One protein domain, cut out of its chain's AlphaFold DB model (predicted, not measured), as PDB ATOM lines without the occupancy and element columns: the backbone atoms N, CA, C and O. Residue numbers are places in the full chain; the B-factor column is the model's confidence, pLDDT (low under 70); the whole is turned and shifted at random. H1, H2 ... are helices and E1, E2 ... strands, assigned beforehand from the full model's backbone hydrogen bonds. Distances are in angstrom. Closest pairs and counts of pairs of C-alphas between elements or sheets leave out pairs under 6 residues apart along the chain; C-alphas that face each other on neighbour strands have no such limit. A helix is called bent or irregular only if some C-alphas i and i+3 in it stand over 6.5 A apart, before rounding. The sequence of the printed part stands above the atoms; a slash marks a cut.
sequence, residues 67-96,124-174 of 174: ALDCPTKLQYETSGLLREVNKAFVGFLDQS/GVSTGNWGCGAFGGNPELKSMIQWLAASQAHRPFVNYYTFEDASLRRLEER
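Overview. This is residues 67 to 96 and 124 to 174 of the 174 residues of the protein "Poly(ADP-ribose) glycohydrolase" of Hordeum vulgare subsp. vulgare (UniProt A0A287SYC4). The long helix H2 is in the middle of the body, with the equally prominent helix H1 crossing it on one side and a small two-strand sheet, E1 and E2, along another. A short, irregular helix, H3, lies farther out, near residues 139 to 140 of H2. The printed part has 81 residues, with three named helices and two named strands in the order H1, E1, H2, E2, H3; the sheet is parallel and the class is mostly helix. The whole is compact, with a radius of gyration of the C-alphas of 12.4 A and spans of 36 by 30 by 18 A.

Along the chain. After residues 67 to 77, H1 takes residues 78 to 92, 20.6 A long, from C-alpha 78 at (32.325, -26.577, 19.182). E1 is residues 125 to 128. H2 is residues 139 to 152, 19.9 A long, from C-alpha 139 at (46.039, -18.602, 26.208). E2 is residues 158 to 161. H3, residues 166 to 171, ends with C-alpha 171 at (49.852, -23.350, 35.100); it is irregular, with C-alphas 167 and 170 7.8 A apart.

Arrangement. H1 touches H2, the same way at a steep tilt of 57 degrees; their closest C-alphas are those of Phe 89 and Ala 149, 4.6 A apart. E1 and E2 are parallel neighbours at 27 degrees, with N 127 and O 159 within hydrogen-bond range at 2.9 A. E1, H2 and E2 form a strand-helix-strand unit, two parallel strands joined through a helix, with a right-handed crossover. The closest C-alphas of H2 and E2 are those of Trp 147 and Val 158, 7.1 A apart. H3 touches H2 at residues 139 to 140 of H2 alone, at a shallow tilt of 31 degrees, with the C-alphas of Glu 140 and Leu 168 closest at 6.4 A. H1 is apart from E2 and H3. Every O i to N i+4 pair is within hydrogen-bond range in H1 and H2; H3 has 0 of 2, and 1 of 3 O i to N i+3 pairs.

Size, cuts and confidence. The C-alphas farthest apart, those of Ser 96 and Ala 166, are 36.8 A apart. Residues 97 to 123 are not printed, and C-alphas 96 and 124 are 13.2 A apart across the cut. Of the links printed whole, none is long. Residues 96 and 174 have pLDDT under 70.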
ATOM      1  N   ALA A  67      47.241 -22.183  13.908       98.25
ATOM      2  CA  ALA A  67      46.035 -21.856  14.675       98.25
ATOM      3  C   ALA A  67      45.047 -21.046  13.817       98.25
ATOM      4  O   ALA A  67      45.454 -20.439  12.828       98.25
ATOM      5  N   LEU A  68      43.773 -20.991  14.217       97.25
ATOM      6  CA  LEU A  68      42.797 -20.089  13.604       97.25
ATOM      7  C   LEU A  68      43.222 -18.630  13.807       97.25
ATOM      8  O   LEU A  68      43.633 -18.247  14.905       97.25
ATOM      9  N   ASP A  69      43.083 -17.823  12.758       96.38
ATOM     10  CA  ASP A  69      43.377 -16.393  12.797       96.38
ATOM     11  C   ASP A  69      42.179 -15.602  13.340       96.38
ATOM     12  O   ASP A  69      41.061 -15.717  12.838       96.38
ATOM     13  N   CYS A  70      42.420 -14.814  14.387       93.69
ATOM     14  CA  CYS A  70      41.455 -13.932  15.040       93.69
ATOM     15  C   CYS A  70      40.076 -14.585  15.265       93.69
ATOM     16  O   CYS A  70      39.052 -14.039  14.844       93.69
ATOM     17  N   PRO A  71      39.992 -15.733  15.967       91.75
ATOM     18  CA  PRO A  71      38.768 -16.530  16.017       91.75
ATOM     19  C   PRO A  71      37.622 -15.852  16.786       91.75
ATOM     20  O   PRO A  71      36.479 -16.277  16.680       91.75
ATOM     21  N   THR A  72      37.878 -14.787  17.555       93.94
ATOM     22  CA  THR A  72      36.870 -14.054  18.345       93.94
ATOM     23  C   THR A  72      35.985 -14.986  19.191       93.94
ATOM     24  O   THR A  72      36.474 -15.538  20.171       93.94
ATOM     25  N   LYS A  73      34.705 -15.181  18.842       95.62
ATOM     26  CA  LYS A  73      33.781 -16.101  19.527       95.62
ATOM     27  C   LYS A  73      33.925 -17.555  19.072       95.62
ATOM     28  O   LYS A  73      33.693 -18.445  19.885       95.62
ATOM     29  N   LEU A  74      34.378 -17.792  17.837       95.38
ATOM     30  CA  LEU A  74      34.520 -19.124  17.238       95.38
ATOM     31  C   LEU A  74      35.430 -20.038  18.065       95.38
ATOM     32  O   LEU A  74      35.187 -21.237  18.131       95.38
ATOM     33  N   GLN A  75      36.441 -19.487  18.748       96.62
ATOM     34  CA  GLN A  75      37.333 -20.281  19.604       96.62
ATOM     35  C   GLN A  75      36.603 -20.993  20.751       96.62
ATOM     36  O   GLN A  75      37.116 -21.978  21.260       96.62
ATOM     37  N   TYR A  76      35.421 -20.514  21.150       97.31
ATOM     38  CA  TYR A  76      34.592 -21.127  22.190       97.31
ATOM     39  C   TYR A  76      33.464 -21.994  21.617       97.31
ATOM     40  O   TYR A  76      32.786 -22.695  22.365       97.31
ATOM     41  N   GLU A  77      33.240 -21.941  20.304       98.00
ATOM     42  CA  GLU A  77      32.250 -22.766  19.623       98.00
ATOM     43  C   GLU A  77      32.811 -24.166  19.367       98.00
ATOM     44  O   GLU A  77      34.005 -24.350  19.137       98.00
ATOM     45  N   THR A  78      31.934 -25.170  19.355       97.81
ATOM     46  CA  THR A  78      32.325 -26.577  19.182       97.81
ATOM     47  C   THR A  78      33.149 -26.814  17.915       97.81
ATOM     48  O   THR A  78      34.087 -27.603  17.942       97.81
ATOM     49  N   SER A  79      32.831 -26.127  16.816       97.50
ATOM     50  CA  SER A  79      33.565 -26.219  15.549       97.50
ATOM     51  C   SER A  79      35.003 -25.709  15.678       97.50
ATOM     52  O   SER A  79      35.932 -26.412  15.284       97.50
ATOM     53  N   GLY A  80      35.198 -24.528  16.272       97.75
ATOM     54  CA  GLY A  80      36.522 -23.953  16.499       97.75
ATOM     55  C   GLY A  80      37.340 -24.770  17.494       97.75
ATOM     56  O   GLY A  80      38.493 -25.093  17.217       97.75
ATOM     57  N   LEU A  81      36.725 -25.190  18.604       98.12
ATOM     58  CA  LEU A  81      37.357 -26.080  19.583       98.12
ATOM     59  C   LEU A  81      37.826 -27.384  18.931       98.12
ATOM     60  O   LEU A  81      38.982 -27.771  19.094       98.12
ATOM     61  N   LEU A  82      36.953 -28.042  18.165       97.94
ATOM     62  CA  LEU A  82      37.267 -29.309  17.509       97.94
ATOM     63  C   LEU A  82      38.383 -29.152  16.474       97.94
ATOM     64  O   LEU A  82      39.295 -29.973  16.438       97.94
ATOM     65  N   ARG A  83      38.345 -28.087  15.663       98.25
ATOM     66  CA  ARG A  83      39.389 -27.792  14.674       98.25
ATOM     67  C   ARG A  83      40.750 -27.641  15.345       98.25
ATOM     68  O   ARG A  83      41.719 -28.264  14.924       98.25
ATOM     69  N   GLU A  84      40.823 -26.847  16.407       98.50
ATOM     70  CA  GLU A  84      42.073 -26.558  17.116       98.50
ATOM     71  C   GLU A  84      42.622 -27.784  17.859       98.50
ATOM     72  O   GLU A  84      43.829 -28.035  17.829       98.50
ATOM     73  N   VAL A  85      41.744 -28.589  18.471       98.31
ATOM     74  CA  VAL A  85      42.120 -29.872  19.086       98.31
ATOM     75  C   VAL A  85      42.646 -30.844  18.032       98.31
ATOM     76  O   VAL A  85      43.710 -31.424  18.233       98.31
ATOM     77  N   ASN A  86      41.954 -30.997  16.900       98.12
ATOM     78  CA  ASN A  86      42.366 -31.908  15.831       98.12
ATOM     79  C   ASN A  86      43.697 -31.490  15.204       98.12
ATOM     80  O   ASN A  86      44.564 -32.338  14.999       98.12
ATOM     81  N   LYS A  87      43.889 -30.189  14.961       98.44
ATOM     82  CA  LYS A  87      45.141 -29.630  14.444       98.44
ATOM     83  C   LYS A  87      46.319 -29.889  15.387       98.44
ATOM     84  O   LYS A  87      47.374 -30.346  14.954       98.44
ATOM     85  N   ALA A  88      46.140 -29.643  16.686       98.31
ATOM     86  CA  ALA A  88      47.163 -29.965  17.677       98.31
ATOM     87  C   ALA A  88      47.412 -31.481  17.751       98.31
ATOM     88  O   ALA A  88      48.560 -31.917  17.789       98.31
ATOM     89  N   PHE A  89      46.353 -32.293  17.712       97.56
ATOM     90  CA  PHE A  89      46.445 -33.749  17.772       97.56
ATOM     91  C   PHE A  89      47.238 -34.329  16.598       97.56
ATOM     92  O   PHE A  89      48.153 -35.113  16.838       97.56
ATOM     93  N   VAL A  90      46.962 -33.917  15.354       97.06
ATOM     94  CA  VAL A  90      47.721 -34.407  14.192       97.06
ATOM     95  C   VAL A  90      49.200 -34.027  14.283       97.06
ATOM     96  O   VAL A  90      50.057 -34.851  13.978       97.06
ATOM     97  N   GLY A  91      49.519 -32.834  14.796       96.88
ATOM     98  CA  GLY A  91      50.906 -32.436  15.039       96.88
ATOM     99  C   GLY A  91      51.573 -33.204  16.186       96.88
ATOM    100  O   GLY A  91      52.784 -33.434  16.179       96.88
ATOM    101  N   PHE A  92      50.804 -33.625  17.187       96.25
ATOM    102  CA  PHE A  92      51.323 -34.373  18.328       96.25
ATOM    103  C   PHE A  92      51.334 -35.878  18.102       96.25
ATOM    104  O   PHE A  92      51.971 -36.579  18.884       96.25
ATOM    105  N   LEU A  93      50.701 -36.404  17.062       92.44
ATOM    106  CA  LEU A  93      50.643 -37.839  16.829       92.44
ATOM    107  C   LEU A  93      52.041 -38.419  16.568       92.44
ATOM    108  O   LEU A  93      52.798 -37.927  15.733       92.44
ATOM    109  N   ASP A  94      52.409 -39.479  17.294       82.31
ATOM    110  CA  ASP A  94      53.653 -40.207  17.039       82.31
ATOM    111  C   ASP A  94      53.392 -41.472  16.219       82.31
ATOM    112  O   ASP A  94      52.945 -42.492  16.747       82.31
ATOM    113  N   GLN A  95      53.717 -41.427  14.926       70.31
ATOM    114  CA  GLN A  95      53.535 -42.573  14.029       70.31
ATOM    115  C   GLN A  95      54.314 -43.819  14.482       70.31
ATOM    116  O   GLN A  95      53.876 -44.940  14.229       70.31
ATOM    117  N   SER A  96      55.433 -43.646  15.198       66.25
ATOM    118  CA  SER A  96      56.253 -44.768  15.677       66.25
ATOM    119  C   SER A  96      55.580 -45.579  16.792       66.25
ATOM    120  O   SER A  96      55.808 -46.782  16.908       66.25
ATOM    121  N   GLY A 124      58.035 -36.333  24.621       93.75
ATOM    122  CA  GLY A 124      56.975 -35.388  24.972       93.75
ATOM    123  C   GLY A 124      56.849 -34.224  23.985       93.75
ATOM    124  O   GLY A 124      57.527 -34.175  22.958       93.75
ATOM    125  N   VAL A 125      55.972 -33.275  24.311       96.81
ATOM    126  CA  VAL A 125      55.726 -32.055  23.522       96.81
ATOM    127  C   VAL A 125      56.366 -30.867  24.228       96.81
ATOM    128  O   VAL A 125      56.229 -30.727  25.436       96.81
ATOM    129  N   SER A 126      57.057 -29.997  23.492       97.25
ATOM    130  CA  SER A 126      57.498 -28.687  23.993       97.25
ATOM    131  C   SER A 126      56.761 -27.597  23.223       97.25
ATOM    132  O   SER A 126      56.900 -27.526  22.005       97.25
ATOM    133  N   THR A 127      55.949 -26.795  23.912       97.94
ATOM    134  CA  THR A 127      55.030 -25.822  23.296       97.94
ATOM    135  C   THR A 127      54.815 -24.586  24.183       97.94
ATOM    136  O   THR A 127      55.444 -24.459  25.227       97.94
ATOM    137  N   GLY A 128      53.940 -23.661  23.789       97.12
ATOM    138  CA  GLY A 128      53.576 -22.475  24.567       97.12
ATOM    139  C   GLY A 128      52.251 -21.871  24.105       97.12
ATOM    140  O   GLY A 128      51.328 -22.604  23.732       97.12
ATOM    141  N   ASN A 129      52.181 -20.536  24.084       97.06
ATOM    142  CA  ASN A 129      50.982 -19.736  23.781       97.06
ATOM    143  C   ASN A 129      50.608 -19.764  22.278       97.06
ATOM    144  O   ASN A 129      50.532 -18.735  21.599       97.06
ATOM    145  N   TRP A 130      50.407 -20.965  21.729       97.88
ATOM    146  CA  TRP A 130      50.094 -21.224  20.324       97.88
ATOM    147  C   TRP A 130      48.831 -20.473  19.882       97.88
ATOM    148  O   TRP A 130      47.752 -20.642  20.449       97.88
ATOM    149  N   GLY A 131      48.974 -19.615  18.868       97.44
ATOM    150  CA  GLY A 131      47.876 -18.813  18.320       97.44
ATOM    151  C   GLY A 131      47.388 -17.661  19.208       97.44
ATOM    152  O   GLY A 131      46.366 -17.071  18.890       97.44
ATOM    153  N   CYS A 132      48.074 -17.321  20.305       96.62
ATOM    154  CA  CYS A 132      47.575 -16.324  21.269       96.62
ATOM    155  C   CYS A 132      48.137 -14.906  21.072       96.62
ATOM    156  O   CYS A 132      47.634 -13.956  21.657       96.62
ATOM    157  N   GLY A 133      49.189 -14.757  20.261       94.31
ATOM    158  CA  GLY A 133      49.778 -13.459  19.920       94.31
ATOM    159  C   GLY A 133      49.016 -12.774  18.786       94.31
ATOM    160  O   GLY A 133      47.870 -12.373  18.944       94.31
ATOM    161  N   ALA A 134      49.642 -12.684  17.609       94.81
ATOM    162  CA  ALA A 134      49.051 -12.042  16.430       94.81
ATOM    163  C   ALA A 134      47.668 -12.598  16.033       94.81
ATOM    164  O   ALA A 134      46.862 -11.859  15.486       94.81
ATOM    165  N   PHE A 135      47.391 -13.872  16.330       96.81
ATOM    166  CA  PHE A 135      46.126 -14.538  15.991       96.81
ATOM    167  C   PHE A 135      45.038 -14.378  17.070       96.81
ATOM    168  O   PHE A 135      43.916 -14.831  16.877       96.81
ATOM    169  N   GLY A 136      45.328 -13.740  18.211       96.31
ATOM    170  CA  GLY A 136      44.307 -13.334  19.186       96.31
ATOM    171  C   GLY A 136      43.557 -14.463  19.909       96.31
ATOM    172  O   GLY A 136      42.461 -14.237  20.426       96.31
ATOM    173  N   GLY A 137      44.102 -15.679  19.941       96.88
ATOM    174  CA  GLY A 137      43.559 -16.785  20.729       96.88
ATOM    175  C   GLY A 137      43.702 -16.572  22.241       96.88
ATOM    176  O   GLY A 137      44.610 -15.892  22.713       96.88
ATOM    177  N   ASN A 138      42.810 -17.182  23.017       96.38
ATOM    178  CA  ASN A 138      42.875 -17.160  24.473       96.38
ATOM    179  C   ASN A 138      43.925 -18.174  24.996       96.38
ATOM    180  O   ASN A 138      43.788 -19.372  24.725       96.38
ATOM    181  N   PRO A 139      44.945 -17.737  25.761       95.75
ATOM    182  CA  PRO A 139      46.039 -18.602  26.208       95.75
ATOM    183  C   PRO A 139      45.608 -19.685  27.201       95.75
ATOM    184  O   PRO A 139      46.067 -20.825  27.087       95.75
ATOM    185  N   GLU A 140      44.681 -19.391  28.121       95.31
ATOM    186  CA  GLU A 140      44.153 -20.394  29.058       95.31
ATOM    187  C   GLU A 140      43.457 -21.521  28.283       95.31
ATOM    188  O   GLU A 140      43.781 -22.698  28.449       95.31
ATOM    189  N   LEU A 141      42.580 -21.170  27.339       96.38
ATOM    190  CA  LEU A 141      41.894 -22.130  26.479       96.38
ATOM    191  C   LEU A 141      42.874 -22.948  25.626       96.38
ATOM    192  O   LEU A 141      42.780 -24.174  25.561       96.38
ATOM    193  N   LYS A 142      43.837 -22.281  24.984       97.75
ATOM    194  CA  LYS A 142      44.831 -22.927  24.118       97.75
ATOM    195  C   LYS A 142      45.765 -23.854  24.885       97.75
ATOM    196  O   LYS A 142      46.233 -24.836  24.306       97.75
ATOM    197  N   SER A 143      46.040 -23.589  26.161       96.94
ATOM    198  CA  SER A 143      46.802 -24.516  27.004       96.94
ATOM    199  C   SER A 143      46.025 -25.810  27.273       96.94
ATOM    200  O   SER A 143      46.566 -26.896  27.065       96.94
ATOM    201  N   MET A 144      44.728 -25.713  27.597       97.06
ATOM    202  CA  MET A 144      43.856 -26.882  27.773       97.06
ATOM    203  C   MET A 144      43.711 -27.697  26.483       97.06
ATOM    204  O   MET A 144      43.831 -28.919  26.517       97.06
ATOM    205  N   ILE A 145      43.502 -27.035  25.337       98.25
ATOM    206  CA  ILE A 145      43.401 -27.692  24.022       98.25
ATOM    207  C   ILE A 145      44.650 -28.526  23.732       98.25
ATOM    208  O   ILE A 145      44.552 -29.691  23.349       98.25
ATOM    209  N   GLN A 146      45.832 -27.946  23.943       98.31
ATOM    210  CA  GLN A 146      47.091 -28.646  23.704       98.31
ATOM    211  C   GLN A 146      47.295 -29.806  24.682       98.31
ATOM    212  O   GLN A 146      47.787 -30.859  24.279       98.31
ATOM    213  N   TRP A 147      46.880 -29.656  25.941       97.44
ATOM    214  CA  TRP A 147      46.943 -30.739  26.920       97.44
ATOM    215  C   TRP A 147      46.021 -31.911  26.553       97.44
ATOM    216  O   TRP A 147      46.457 -33.065  26.598       97.44
ATOM    217  N   LEU A 148      44.789 -31.632  26.113       97.94
ATOM    218  CA  LEU A 148      43.852 -32.644  25.614       97.94
ATOM    219  C   LEU A 148      44.421 -33.377  24.395       97.94
ATOM    220  O   LEU A 148      44.477 -34.605  24.384       97.94
ATOM    221  N   ALA A 149      44.906 -32.630  23.401       97.88
ATOM    222  CA  ALA A 149      45.495 -33.198  22.194       97.88
ATOM    223  C   ALA A 149      46.724 -34.071  22.500       97.88
ATOM    224  O   ALA A 149      46.855 -35.168  21.962       97.88
ATOM    225  N   ALA A 150      47.610 -33.620  23.391       96.44
ATOM    226  CA  ALA A 150      48.798 -34.374  23.783       96.44
ATOM    227  C   ALA A 150      48.438 -35.653  24.556       96.44
ATOM    228  O   ALA A 150      49.046 -36.699  24.327       96.44
ATOM    229  N   SER A 151      47.424 -35.579  25.425       95.44
ATOM    230  CA  SER A 151      46.898 -36.734  26.162       95.44
ATOM    231  C   SER A 151      46.329 -37.782  25.203       95.44
ATOM    232  O   SER A 151      46.673 -38.958  25.303       95.44
ATOM    233  N   GLN A 152      45.530 -37.344  24.225       94.88
ATOM    234  CA  GLN A 152      44.967 -38.214  23.190       94.88
ATOM    235  C   GLN A 152      46.047 -38.813  22.277       94.88
ATOM    236  O   GLN A 152      45.918 -39.947  21.831       94.88
ATOM    237  N   ALA A 153      47.132 -38.078  22.017       94.06
ATOM    238  CA  ALA A 153      48.285 -38.559  21.254       94.06
ATOM    239  C   ALA A 153      49.258 -39.428  22.081       94.06
ATOM    240  O   ALA A 153      50.351 -39.743  21.606       94.06
ATOM    241  N   HIS A 154      48.902 -39.784  23.322       91.44
ATOM    242  CA  HIS A 154      49.733 -40.565  24.247       91.44
ATOM    243  C   HIS A 154      51.146 -39.987  24.432       91.44
ATOM    244  O   HIS A 154      52.151 -40.708  24.544       91.44
ATOM    245  N   ARG A 155      51.239 -38.653  24.465       91.81
ATOM    246  CA  ARG A 155      52.487 -37.961  24.773       91.81
ATOM    247  C   ARG A 155      52.734 -38.033  26.281       91.81
ATOM    248  O   ARG A 155      51.860 -37.674  27.062       91.81
ATOM    249  N   PRO A 156      53.924 -38.486  26.705       91.94
ATOM    250  CA  PRO A 156      54.214 -38.765  28.111       91.94
ATOM    251  C   PRO A 156      54.250 -37.508  28.989       91.94
ATOM    252  O   PRO A 156      54.049 -37.600  30.195       91.94
ATOM    253  N   PHE A 157      54.540 -36.349  28.398       93.69
ATOM    254  CA  PHE A 157      54.552 -35.056  29.074       93.69
ATOM    255  C   PHE A 157      54.406 -33.912  28.064       93.69
ATOM    256  O   PHE A 157      54.703 -34.068  26.872       93.69
ATOM    257  N   VAL A 158      54.000 -32.746  28.571       95.38
ATOM    258  CA  VAL A 158      53.989 -31.467  27.854       95.38
ATOM    259  C   VAL A 158      54.805 -30.458  28.661       95.38
ATOM    260  O   VAL A 158      54.463 -30.152  29.798       95.38
ATOM    261  N   ASN A 159      55.874 -29.934  28.070       95.75
ATOM    262  CA  ASN A 159      56.599 -28.778  28.583       95.75
ATOM    263  C   ASN A 159      55.965 -27.521  27.986       95.75
ATOM    264  O   ASN A 159      56.115 -27.264  26.788       95.75
ATOM    265  N   TYR A 160      55.241 -26.766  28.809       96.06
ATOM    266  CA  TYR A 160      54.555 -25.546  28.395       96.06
ATOM    267  C   TYR A 160      55.353 -24.308  28.821       96.06
ATOM    268  O   TYR A 160      55.638 -24.133  30.003       96.06
ATOM    269  N   TYR A 161      55.708 -23.450  27.866       95.44
ATOM    270  CA  TYR A 161      56.431 -22.201  28.101       95.44
ATOM    271  C   TYR A 161      55.469 -21.014  27.987       95.44
ATOM    272  O   TYR A 161      54.965 -20.717  26.903       95.44
ATOM    273  N   THR A 162      55.222 -20.340  29.113       93.81
ATOM    274  CA  THR A 162      54.228 -19.259  29.264       93.81
ATOM    275  C   THR A 162      54.703 -17.908  28.734       93.81
ATOM    276  O   THR A 162      53.876 -17.042  28.467       93.81
ATOM    277  N   PHE A 163      56.022 -17.717  28.579       90.44
ATOM    278  CA  PHE A 163      56.642 -16.431  28.226       90.44
ATOM    279  C   PHE A 163      56.207 -15.280  29.154       90.44
ATOM    280  O   PHE A 163      55.931 -14.177  28.691       90.44
ATOM    281  N   GLU A 164      56.153 -15.552  30.465       87.31
ATOM    282  CA  GLU A 164      55.789 -14.580  31.512       87.31
ATOM    283  C   GLU A 164      54.361 -14.018  31.376       87.31
ATOM    284  O   GLU A 164      54.031 -12.968  31.935       87.31
ATOM    285  N   ASP A 165      53.481 -14.727  30.663       85.00
ATOM    286  CA  ASP A 165      52.081 -14.341  30.537       85.00
ATOM    287  C   ASP A 165      51.367 -14.449  31.893       85.00
ATOM    288  O   ASP A 165      51.172 -15.531  32.454       85.00
ATOM    289  N   ALA A 166      50.943 -13.300  32.420       85.62
ATOM    290  CA  ALA A 166      50.288 -13.213  33.718       85.62
ATOM    291  C   ALA A 166      48.971 -14.008  33.792       85.62
ATOM    292  O   ALA A 166      48.601 -14.446  34.882       85.62
ATOM    293  N   SER A 167      48.280 -14.210  32.662       84.69
ATOM    294  CA  SER A 167      47.052 -15.017  32.604       84.69
ATOM    295  C   SER A 167      47.310 -16.499  32.896       84.69
ATOM    296  O   SER A 167      46.422 -17.195  33.379       84.69
ATOM    297  N   LEU A 168      48.543 -16.970  32.687       88.06
ATOM    298  CA  LEU A 168      48.919 -18.376  32.801       88.06
ATOM    299  C   LEU A 168      49.649 -18.729  34.097       88.06
ATOM    300  O   LEU A 168      50.083 -19.867  34.247       88.06
ATOM    301  N   ARG A 169      49.743 -17.809  35.066       85.75
ATOM    302  CA  ARG A 169      50.448 -18.048  36.344       85.75
ATOM    303  C   ARG A 169      50.013 -19.332  37.053       85.75
ATOM    304  O   ARG A 169      50.841 -20.026  37.625       85.75
ATOM    305  N   ARG A 170      48.727 -19.682  36.959       85.44
ATOM    306  CA  ARG A 170      48.174 -20.903  37.566       85.44
ATOM    307  C   ARG A 170      48.702 -22.200  36.947       85.44
ATOM    308  O   ARG A 170      48.656 -23.227  37.603       85.44
ATOM    309  N   LEU A 171      49.207 -22.177  35.710       81.31
ATOM    310  CA  LEU A 171      49.852 -23.350  35.100       81.31
ATOM    311  C   LEU A 171      51.232 -23.640  35.705       81.31
ATOM    312  O   LEU A 171      51.757 -24.737  35.532       81.31
ATOM    313  N   GLU A 172      51.833 -22.661  36.381       75.38
ATOM    314  CA  GLU A 172      53.141 -22.796  37.027       75.38
ATOM    315  C   GLU A 172      53.018 -23.329  38.467       75.38
ATOM    316  O   GLU A 172      54.009 -23.778  39.047       75.38
ATOM    317  N   GLU A 173      51.803 -23.328  39.026       72.19
ATOM    318  CA  GLU A 173      51.477 -23.892  40.336       72.19
ATOM    319  C   GLU A 173      51.507 -25.433  40.242       72.19
ATOM    320  O   GLU A 173      50.678 -26.045  39.568       72.19
ATOM    321  N   ARG A 174      52.515 -26.056  40.868       51.72
ATOM    322  CA  ARG A 174      52.714 -27.518  40.927       51.72
ATOM    323  C   ARG A 174      52.156 -28.133  42.200       51.72
ATOM    324  O   ARG A 174      52.316 -27.502  43.269       51.72
TER     325      ARG A 174